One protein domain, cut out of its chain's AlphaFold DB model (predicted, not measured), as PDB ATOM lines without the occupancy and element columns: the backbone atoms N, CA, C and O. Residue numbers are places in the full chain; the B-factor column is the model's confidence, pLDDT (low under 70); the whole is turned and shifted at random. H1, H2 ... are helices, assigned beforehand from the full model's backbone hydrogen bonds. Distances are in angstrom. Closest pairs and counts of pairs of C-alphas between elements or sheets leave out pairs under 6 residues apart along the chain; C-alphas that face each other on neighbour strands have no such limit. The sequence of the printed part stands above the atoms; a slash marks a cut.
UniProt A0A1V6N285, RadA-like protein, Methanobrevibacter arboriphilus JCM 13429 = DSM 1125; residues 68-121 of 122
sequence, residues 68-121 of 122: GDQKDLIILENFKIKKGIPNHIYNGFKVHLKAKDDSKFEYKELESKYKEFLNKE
ATOM      1  N   GLY A  68     162.083 154.814 137.195       43.66
ATOM      2  CA  GLY A  68     162.206 153.614 136.363       43.66
ATOM      3  C   GLY A  68     163.598 153.012 136.496       43.66
ATOM      4  O   GLY A  68     163.767 151.991 137.151       43.66
ATOM      5  N   ASP A  69     164.634 153.698 136.011       49.56
ATOM      6  CA  ASP A  69     165.994 153.151 136.076       49.56
ATOM      7  C   ASP A  69     166.485 152.940 137.522       49.56
ATOM      8  O   ASP A  69     167.123 151.926 137.806       49.56
ATOM      9  N   GLN A  70     166.165 153.832 138.474       50.97
ATOM     10  CA  GLN A  70     166.563 153.652 139.878       50.97
ATOM     11  C   GLN A  70     165.721 152.620 140.641       50.97
ATOM     12  O   GLN A  70     166.329 151.794 141.324       50.97
ATOM     13  N   LYS A  71     164.378 152.573 140.535       55.19
ATOM     14  CA  LYS A  71     163.612 151.482 141.179       55.19
ATOM     15  C   LYS A  71     163.902 150.158 140.519       55.19
ATOM     16  O   LYS A  71     164.036 149.188 141.250       55.19
ATOM     17  N   ASP A  72     164.060 150.088 139.203       65.94
ATOM     18  CA  ASP A  72     164.362 148.827 138.528       65.94
ATOM     19  C   ASP A  72     165.757 148.325 138.923       65.94
ATOM     20  O   ASP A  72     165.923 147.137 139.216       65.94
ATOM     21  N   LEU A  73     166.748 149.218 139.061       67.06
ATOM     22  CA  LEU A  73     168.050 148.880 139.650       67.06
ATOM     23  C   LEU A  73     167.918 148.435 141.113       67.06
ATOM     24  O   LEU A  73     168.470 147.397 141.470       67.06
ATOM     25  N   ILE A  74     167.160 149.149 141.949       71.25
ATOM     26  CA  ILE A  74     166.943 148.802 143.364       71.25
ATOM     27  C   ILE A  74     166.206 147.459 143.498       71.25
ATOM     28  O   ILE A  74     166.547 146.640 144.352       71.25
ATOM     29  N   ILE A  75     165.207 147.190 142.659       79.44
ATOM     30  CA  ILE A  75     164.437 145.942 142.634       79.44
ATOM     31  C   ILE A  75     165.338 144.790 142.179       79.44
ATOM     32  O   ILE A  75     165.335 143.738 142.823       79.44
ATOM     33  N   LEU A  76     166.147 144.976 141.131       81.50
ATOM     34  CA  LEU A  76     167.099 143.973 140.646       81.50
ATOM     35  C   LEU A  76     168.215 143.685 141.658       81.50
ATOM     36  O   LEU A  76     168.566 142.521 141.869       81.50
ATOM     37  N   GLU A  77     168.749 144.708 142.322       82.81
ATOM     38  CA  GLU A  77     169.751 144.532 143.374       82.81
ATOM     39  C   GLU A  77     169.161 143.831 144.602       82.81
ATOM     40  O   GLU A  77     169.754 142.876 145.110       82.81
ATOM     41  N   ASN A  78     167.950 144.203 145.025       84.25
ATOM     42  CA  ASN A  78     167.238 143.507 146.095       84.25
ATOM     43  C   ASN A  78     166.921 142.052 145.728       84.25
ATOM     44  O   ASN A  78     167.035 141.164 146.575       84.25
ATOM     45  N   PHE A  79     166.543 141.788 144.476       87.44
ATOM     46  CA  PHE A  79     166.316 140.440 143.963       87.44
ATOM     47  C   PHE A  79     167.597 139.601 144.017       87.44
ATOM     48  O   PHE A  79     167.588 138.501 144.572       87.44
ATOM     49  N   LYS A  80     168.717 140.148 143.528       89.88
ATOM     50  CA  LYS A  80     170.047 139.528 143.601       89.88
ATOM     51  C   LYS A  80     170.432 139.173 145.036       89.88
ATOM     52  O   LYS A  80     170.848 138.042 145.280       89.88
ATOM     53  N   ILE A  81     170.271 140.111 145.971       87.69
ATOM     54  CA  ILE A  81     170.601 139.921 147.390       87.69
ATOM     55  C   ILE A  81     169.720 138.825 148.002       87.69
ATOM     56  O   ILE A  81     170.240 137.884 148.597       87.69
ATOM     57  N   LYS A  82     168.396 138.894 147.812       88.31
ATOM     58  CA  LYS A  82     167.445 137.921 148.380       88.31
ATOM     59  C   LYS A  82     167.632 136.505 147.845       88.31
ATOM     60  O   LYS A  82     167.420 135.546 148.581       88.31
ATOM     61  N   LYS A  83     167.984 136.363 146.566       86.50
ATOM     62  CA  LYS A  83     168.206 135.064 145.918       86.50
ATOM     63  C   LYS A  83     169.640 134.551 146.070       86.50
ATOM     64  O   LYS A  83     169.898 133.413 145.693       86.50
ATOM     65  N   GLY A  84     170.557 135.361 146.603       89.25
ATOM     66  CA  GLY A  84     171.970 135.000 146.718       89.25
ATOM     67  C   GLY A  84     172.638 134.785 145.357       89.25
ATOM     68  O   GLY A  84     173.468 133.891 145.218       89.25
ATOM     69  N   ILE A  85     172.250 135.561 144.339       89.31
ATOM     70  CA  ILE A  85     172.704 135.352 142.957       89.31
ATOM     71  C   ILE A  85     174.153 135.848 142.809       89.31
ATOM     72  O   ILE A  85     174.418 137.034 143.046       89.31
ATOM     73  N   PRO A  86     175.098 134.993 142.371       89.69
ATOM     74  CA  PRO A  86     176.470 135.407 142.093       89.69
ATOM     75  C   PRO A  86     176.549 136.485 141.002       89.69
ATOM     76  O   PRO A  86     175.764 136.488 140.056       89.69
ATOM     77  N   ASN A  87     177.553 137.368 141.079       85.81
ATOM     78  CA  ASN A  87     177.702 138.497 140.145       85.81
ATOM     79  C   ASN A  87     177.687 138.096 138.663       85.81
ATOM     80  O   ASN A  87     177.076 138.789 137.858       85.81
ATOM     81  N   HIS A  88     178.358 137.002 138.298       83.38
ATOM     82  CA  HIS A  88     178.447 136.572 136.902       83.38
ATOM     83  C   HIS A  88     177.077 136.137 136.348       83.38
ATOM     84  O   HIS A  88     176.717 136.539 135.245       83.38
ATOM     85  N   ILE A  89     176.275 135.432 137.153       86.81
ATOM     86  CA  ILE A  89     174.902 135.029 136.810       86.81
ATOM     87  C   ILE A  89     173.973 136.246 136.750       86.81
ATOM     88  O   ILE A  89     173.196 136.395 135.811       86.81
ATOM     89  N   TYR A  90     174.082 137.159 137.720       88.31
ATOM     90  CA  TYR A  90     173.301 138.398 137.741       88.31
ATOM     91  C   TYR A  90     173.568 139.269 136.506       88.31
ATOM     92  O   TYR A  90     172.636 139.800 135.903       88.31
ATOM     93  N   ASN A  91     174.832 139.388 136.096       85.69
ATOM     94  CA  ASN A  91     175.201 140.145 134.905       85.69
ATOM     95  C   ASN A  91     174.649 139.497 133.627       85.69
ATOM     96  O   ASN A  91     174.110 140.212 132.782       85.69
ATOM     97  N   GLY A  92     174.715 138.165 133.508       86.69
ATOM     98  CA  GLY A  92     174.096 137.432 132.397       86.69
ATOM     99  C   GLY A  92     172.581 137.642 132.334       86.69
ATOM    100  O   GLY A  92     172.036 137.968 131.279       86.69
ATOM    101  N   PHE A  93     171.912 137.577 133.486       88.50
ATOM    102  CA  PHE A  93     170.481 137.843 133.593       88.50
ATOM    103  C   PHE A  93     170.130 139.286 133.196       88.50
ATOM    104  O   PHE A  93     169.217 139.500 132.403       88.50
ATOM    105  N   LYS A  94     170.898 140.286 133.648       84.94
ATOM    106  CA  LYS A  94     170.692 141.697 133.279       84.94
ATOM    107  C   LYS A  94     170.810 141.930 131.768       84.94
ATOM    108  O   LYS A  94     170.039 142.704 131.208       84.94
ATOM    109  N   VAL A  95     171.752 141.258 131.104       82.75
ATOM    110  CA  VAL A  95     171.885 141.306 129.638       82.75
ATOM    111  C   VAL A  95     170.688 140.632 128.960       82.75
ATOM    112  O   VAL A  95     170.156 141.182 127.998       82.75
ATOM    113  N   HIS A  96     170.216 139.496 129.487       83.00
ATOM    114  CA  HIS A  96     169.031 138.798 128.975       83.00
ATOM    115  C   HIS A  96     167.759 139.656 129.041       83.00
ATOM    116  O   HIS A  96     166.976 139.658 128.093       83.00
ATOM    117  N   LEU A  97     167.568 140.395 130.136       82.81
ATOM    118  CA  LEU A  97     166.442 141.315 130.308       82.81
ATOM    119  C   LEU A  97     166.497 142.467 129.292       82.81
ATOM    120  O   LEU A  97     165.529 142.702 128.574       82.81
ATOM    121  N   LYS A  98     167.666 143.108 129.143       74.25
ATOM    122  CA  LYS A  98     167.871 144.199 128.172       74.25
ATOM    123  C   LYS A  98     167.657 143.772 126.720       74.25
ATOM    124  O   LYS A  98     167.142 144.550 125.927       74.25
ATOM    125  N   ALA A  99     168.038 142.546 126.362       71.94
ATOM    126  CA  ALA A  99     167.878 142.031 125.001       71.94
ATOM    127  C   ALA A  99     166.406 141.847 124.583       71.94
ATOM    128  O   ALA A  99     166.126 141.716 123.395       71.94
ATOM    129  N   LYS A 100     165.476 141.817 125.544       65.62
ATOM    130  CA  LYS A 100     164.041 141.627 125.305       65.62
ATOM    131  C   LYS A 100     163.228 142.933 125.298       65.62
ATOM    132  O   LYS A 100     162.010 142.847 125.212       65.62
ATOM    133  N   ASP A 101     163.878 144.103 125.392       63.53
ATOM    134  CA  ASP A 101     163.227 145.418 125.629       63.53
ATOM    135  C   ASP A 101     162.271 145.401 126.838       63.53
ATOM    136  O   ASP A 101     161.284 146.123 126.970       63.53
ATOM    137  N   ASP A 102     162.569 144.487 127.747       60.12
ATOM    138  CA  ASP A 102     161.797 144.210 128.929       60.12
ATOM    139  C   ASP A 102     162.429 145.147 129.965       60.12
ATOM    140  O   ASP A 102     163.471 144.855 130.545       60.12
ATOM    141  N   SER A 103     161.919 146.376 130.035       55.41
ATOM    142  CA  SER A 103     162.544 147.466 130.804       55.41
ATOM    143  C   SER A 103     161.752 147.834 132.059       55.41
ATOM    144  O   SER A 103     162.144 148.747 132.764       55.41
ATOM    145  N   LYS A 104     160.637 147.144 132.338       61.69
ATOM    146  CA  LYS A 104     159.785 147.363 133.516       61.69
ATOM    147  C   LYS A 104     159.391 146.017 134.104       61.69
ATOM    148  O   LYS A 104     158.854 145.177 133.382       61.69
ATOM    149  N   PHE A 105     159.657 145.799 135.392       66.75
ATOM    150  CA  PHE A 105     159.365 144.518 136.040       66.75
ATOM    151  C   PHE A 105     158.860 144.685 137.465       66.75
ATOM    152  O   PHE A 105     159.488 145.351 138.286       66.75
ATOM    153  N   GLU A 106     157.808 143.949 137.815       67.00
ATOM    154  CA  GLU A 106     157.511 143.686 139.219       67.00
ATOM    155  C   GLU A 106     158.388 142.550 139.777       67.00
ATOM    156  O   GLU A 106     158.801 141.626 139.072       67.00
ATOM    157  N   TYR A 107     158.625 142.546 141.096       67.00
ATOM    158  CA  TYR A 107     159.454 141.525 141.763       67.00
ATOM    159  C   TYR A 107     158.987 140.080 141.482       67.00
ATOM    160  O   TYR A 107     159.805 139.166 141.381       67.00
ATOM    161  N   LYS A 108     157.672 139.856 141.340       73.12
ATOM    162  CA  LYS A 108     157.104 138.537 141.005       73.12
ATOM    163  C   LYS A 108     157.452 138.092 139.585       73.12
ATOM    164  O   LYS A 108     157.679 136.906 139.362       73.12
ATOM    165  N   GLU A 109     157.515 139.022 138.637       80.19
ATOM    166  CA  GLU A 109     157.868 138.718 137.249       80.19
ATOM    167  C   GLU A 109     159.344 138.340 137.116       80.19
ATOM    168  O   GLU A 109     159.682 137.439 136.346       80.19
ATOM    169  N   LEU A 110     160.217 138.955 137.923       85.25
ATOM    170  CA  LEU A 110     161.644 138.628 137.954       85.25
ATOM    171  C   LEU A 110     161.911 137.166 138.320       85.25
ATOM    172  O   LEU A 110     162.830 136.571 137.765       85.25
ATOM    173  N   GLU A 111     161.111 136.548 139.195       84.25
ATOM    174  CA  GLU A 111     161.281 135.125 139.514       84.25
ATOM    175  C   GLU A 111     161.020 134.218 138.313       84.25
ATOM    176  O   GLU A 111     161.786 133.281 138.075       84.25
ATOM    177  N   SER A 112     159.952 134.485 137.562       86.19
ATOM    178  CA  SER A 112     159.618 133.716 136.362       86.19
ATOM    179  C   SER A 112     160.688 133.902 135.292       86.19
ATOM    180  O   SER A 112     161.244 132.915 134.814       86.19
ATOM    181  N   LYS A 113     161.067 135.155 135.007       86.88
ATOM    182  CA  LYS A 113     162.094 135.481 134.006       86.88
ATOM    183  C   LYS A 113     163.464 134.911 134.387       86.88
ATOM    184  O   LYS A 113     164.198 134.445 133.520       86.88
ATOM    185  N   TYR A 114     163.807 134.888 135.677       88.62
ATOM    186  CA  TYR A 114     165.052 134.285 136.157       88.62
ATOM    187  C   TYR A 114     165.057 132.756 136.013       88.62
ATOM    188  O   TYR A 114     166.061 132.188 135.592       88.62
ATOM    189  N   LYS A 115     163.934 132.076 136.288       88.38
ATOM    190  CA  LYS A 115     163.801 130.629 136.029       88.38
ATOM    191  C   LYS A 115     163.920 130.308 134.540       88.38
ATOM    192  O   LYS A 115     164.610 129.362 134.182       88.38
ATOM    193  N   GLU A 116     163.281 131.096 133.677       87.75
ATOM    194  CA  GLU A 116     163.424 130.949 132.224       87.75
ATOM    195  C   GLU A 116     164.869 131.157 131.763       87.75
ATOM    196  O   GLU A 116     165.345 130.419 130.905       87.75
ATOM    197  N   PHE A 117     165.563 132.147 132.332       89.00
ATOM    198  CA  PHE A 117     166.972 132.411 132.057       89.00
ATOM    199  C   PHE A 117     167.853 131.207 132.424       89.00
ATOM    200  O   PHE A 117     168.599 130.736 131.573       89.00
ATOM    201  N   LEU A 118     167.697 130.651 133.631       87.00
ATOM    202  CA  LEU A 118     168.453 129.472 134.073       87.00
ATOM    203  C   LEU A 118     168.144 128.218 133.242       87.00
ATOM    204  O   LEU A 118     169.040 127.439 132.938       87.00
ATOM    205  N   ASN A 119     166.885 128.029 132.841       85.00
ATOM    206  CA  ASN A 119     166.466 126.871 132.048       85.00
ATOM    207  C   ASN A 119     166.917 126.937 130.579       85.00
ATOM    208  O   ASN A 119     166.798 125.942 129.870       85.00
ATOM    209  N   LYS A 120     167.392 128.095 130.106       70.38
ATOM    210  CA  LYS A 120     167.987 128.255 128.771       70.38
ATOM    211  C   LYS A 120     169.487 127.946 128.734       70.38
ATOM    212  O   LYS A 120     170.035 127.879 127.639       70.38
ATOM    213  N   GLU A 121     170.140 127.766 129.884       54.75
ATOM    214  CA  GLU A 121     171.555 127.369 129.993       54.75
ATOM    215  C   GLU A 121     171.750 125.836 130.093       54.75
ATOM    216  O   GLU A 121     172.707 125.373 130.715       54.75
TER     217      GLU A 121
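AT A GLANCE: This is residues 68 to 121 of the 122 residues of the protein "RadA-like protein" of Methanobrevibacter arboriphilus JCM 13429 = DSM 1125 (UniProt A0A1V6N285). Three short helices make a small body: H1 and H2 form a V with its corner at the tight link between them, and H3 lies across one side of the V, reaching from H1 to H2. The stretch from residue 99 to 106 loops back from the end of H2 to the start of H3. The printed part has 54 residues with three named helices, in the order H1, H2, H3, and no named strand; the class is all helix. It is compact, with a radius of gyration of the C-alphas of 10.2 A, and rounded, spanning 29 by 24 by 19 A.

HOW THE PARTS SIT: The longest helix, H1, residues 68 to 83, only just touches H3, residues 107 to 119, with 3 pairs of C-alphas within 8 A. The closest C-alphas are those of Ile 75 and Tyr 107, 6.7 A apart, and H1 touches H3 with residues 75 to 79 alone, H3 touching H1 with residues 107 to 110 alone. H1 and H3 run the same way at a steep tilt of 63 degrees. H2, residues 87 to 98, is close to H1 but not clearly touching; their closest C-alphas, of Lys 80 and Tyr 90, are 6.8 A apart. H1 and H2 run opposite ways at a steep tilt of 39 degrees. H2 only just touches H3, with 3 pairs of C-alphas within 8 A, through residues 93 to 96 and 114 to 117 alone. Their closest C-alphas, of Phe 93 and Phe 117, are 6.6 A apart, and the helices stand about perpendicular, at 75 degrees. In H1 and H2 every O i to N i+4 pair is within hydrogen-bond range; in H3, 7 of 9 are.

IN THESE COORDINATES: H1 begins at C-alpha 68 (162.206, 153.614, 136.363) and is 21.7 A long. H2 begins at C-alpha 87 (177.702, 138.497, 140.145) and is 16.5 A long. H3 is 18.9 A long and ends at C-alpha 119 (166.466, 126.871, 132.048).

THE WHOLE: The C-alphas farthest apart, of Gly 68 and Glu 121, are 28.6 A apart. The printed part has no cut. The link from H2 to H3, 8 residues, is short. Mean pLDDT of the printed part is 77.4; residues 68 to 73, 100 to 107 and 121 are under 70.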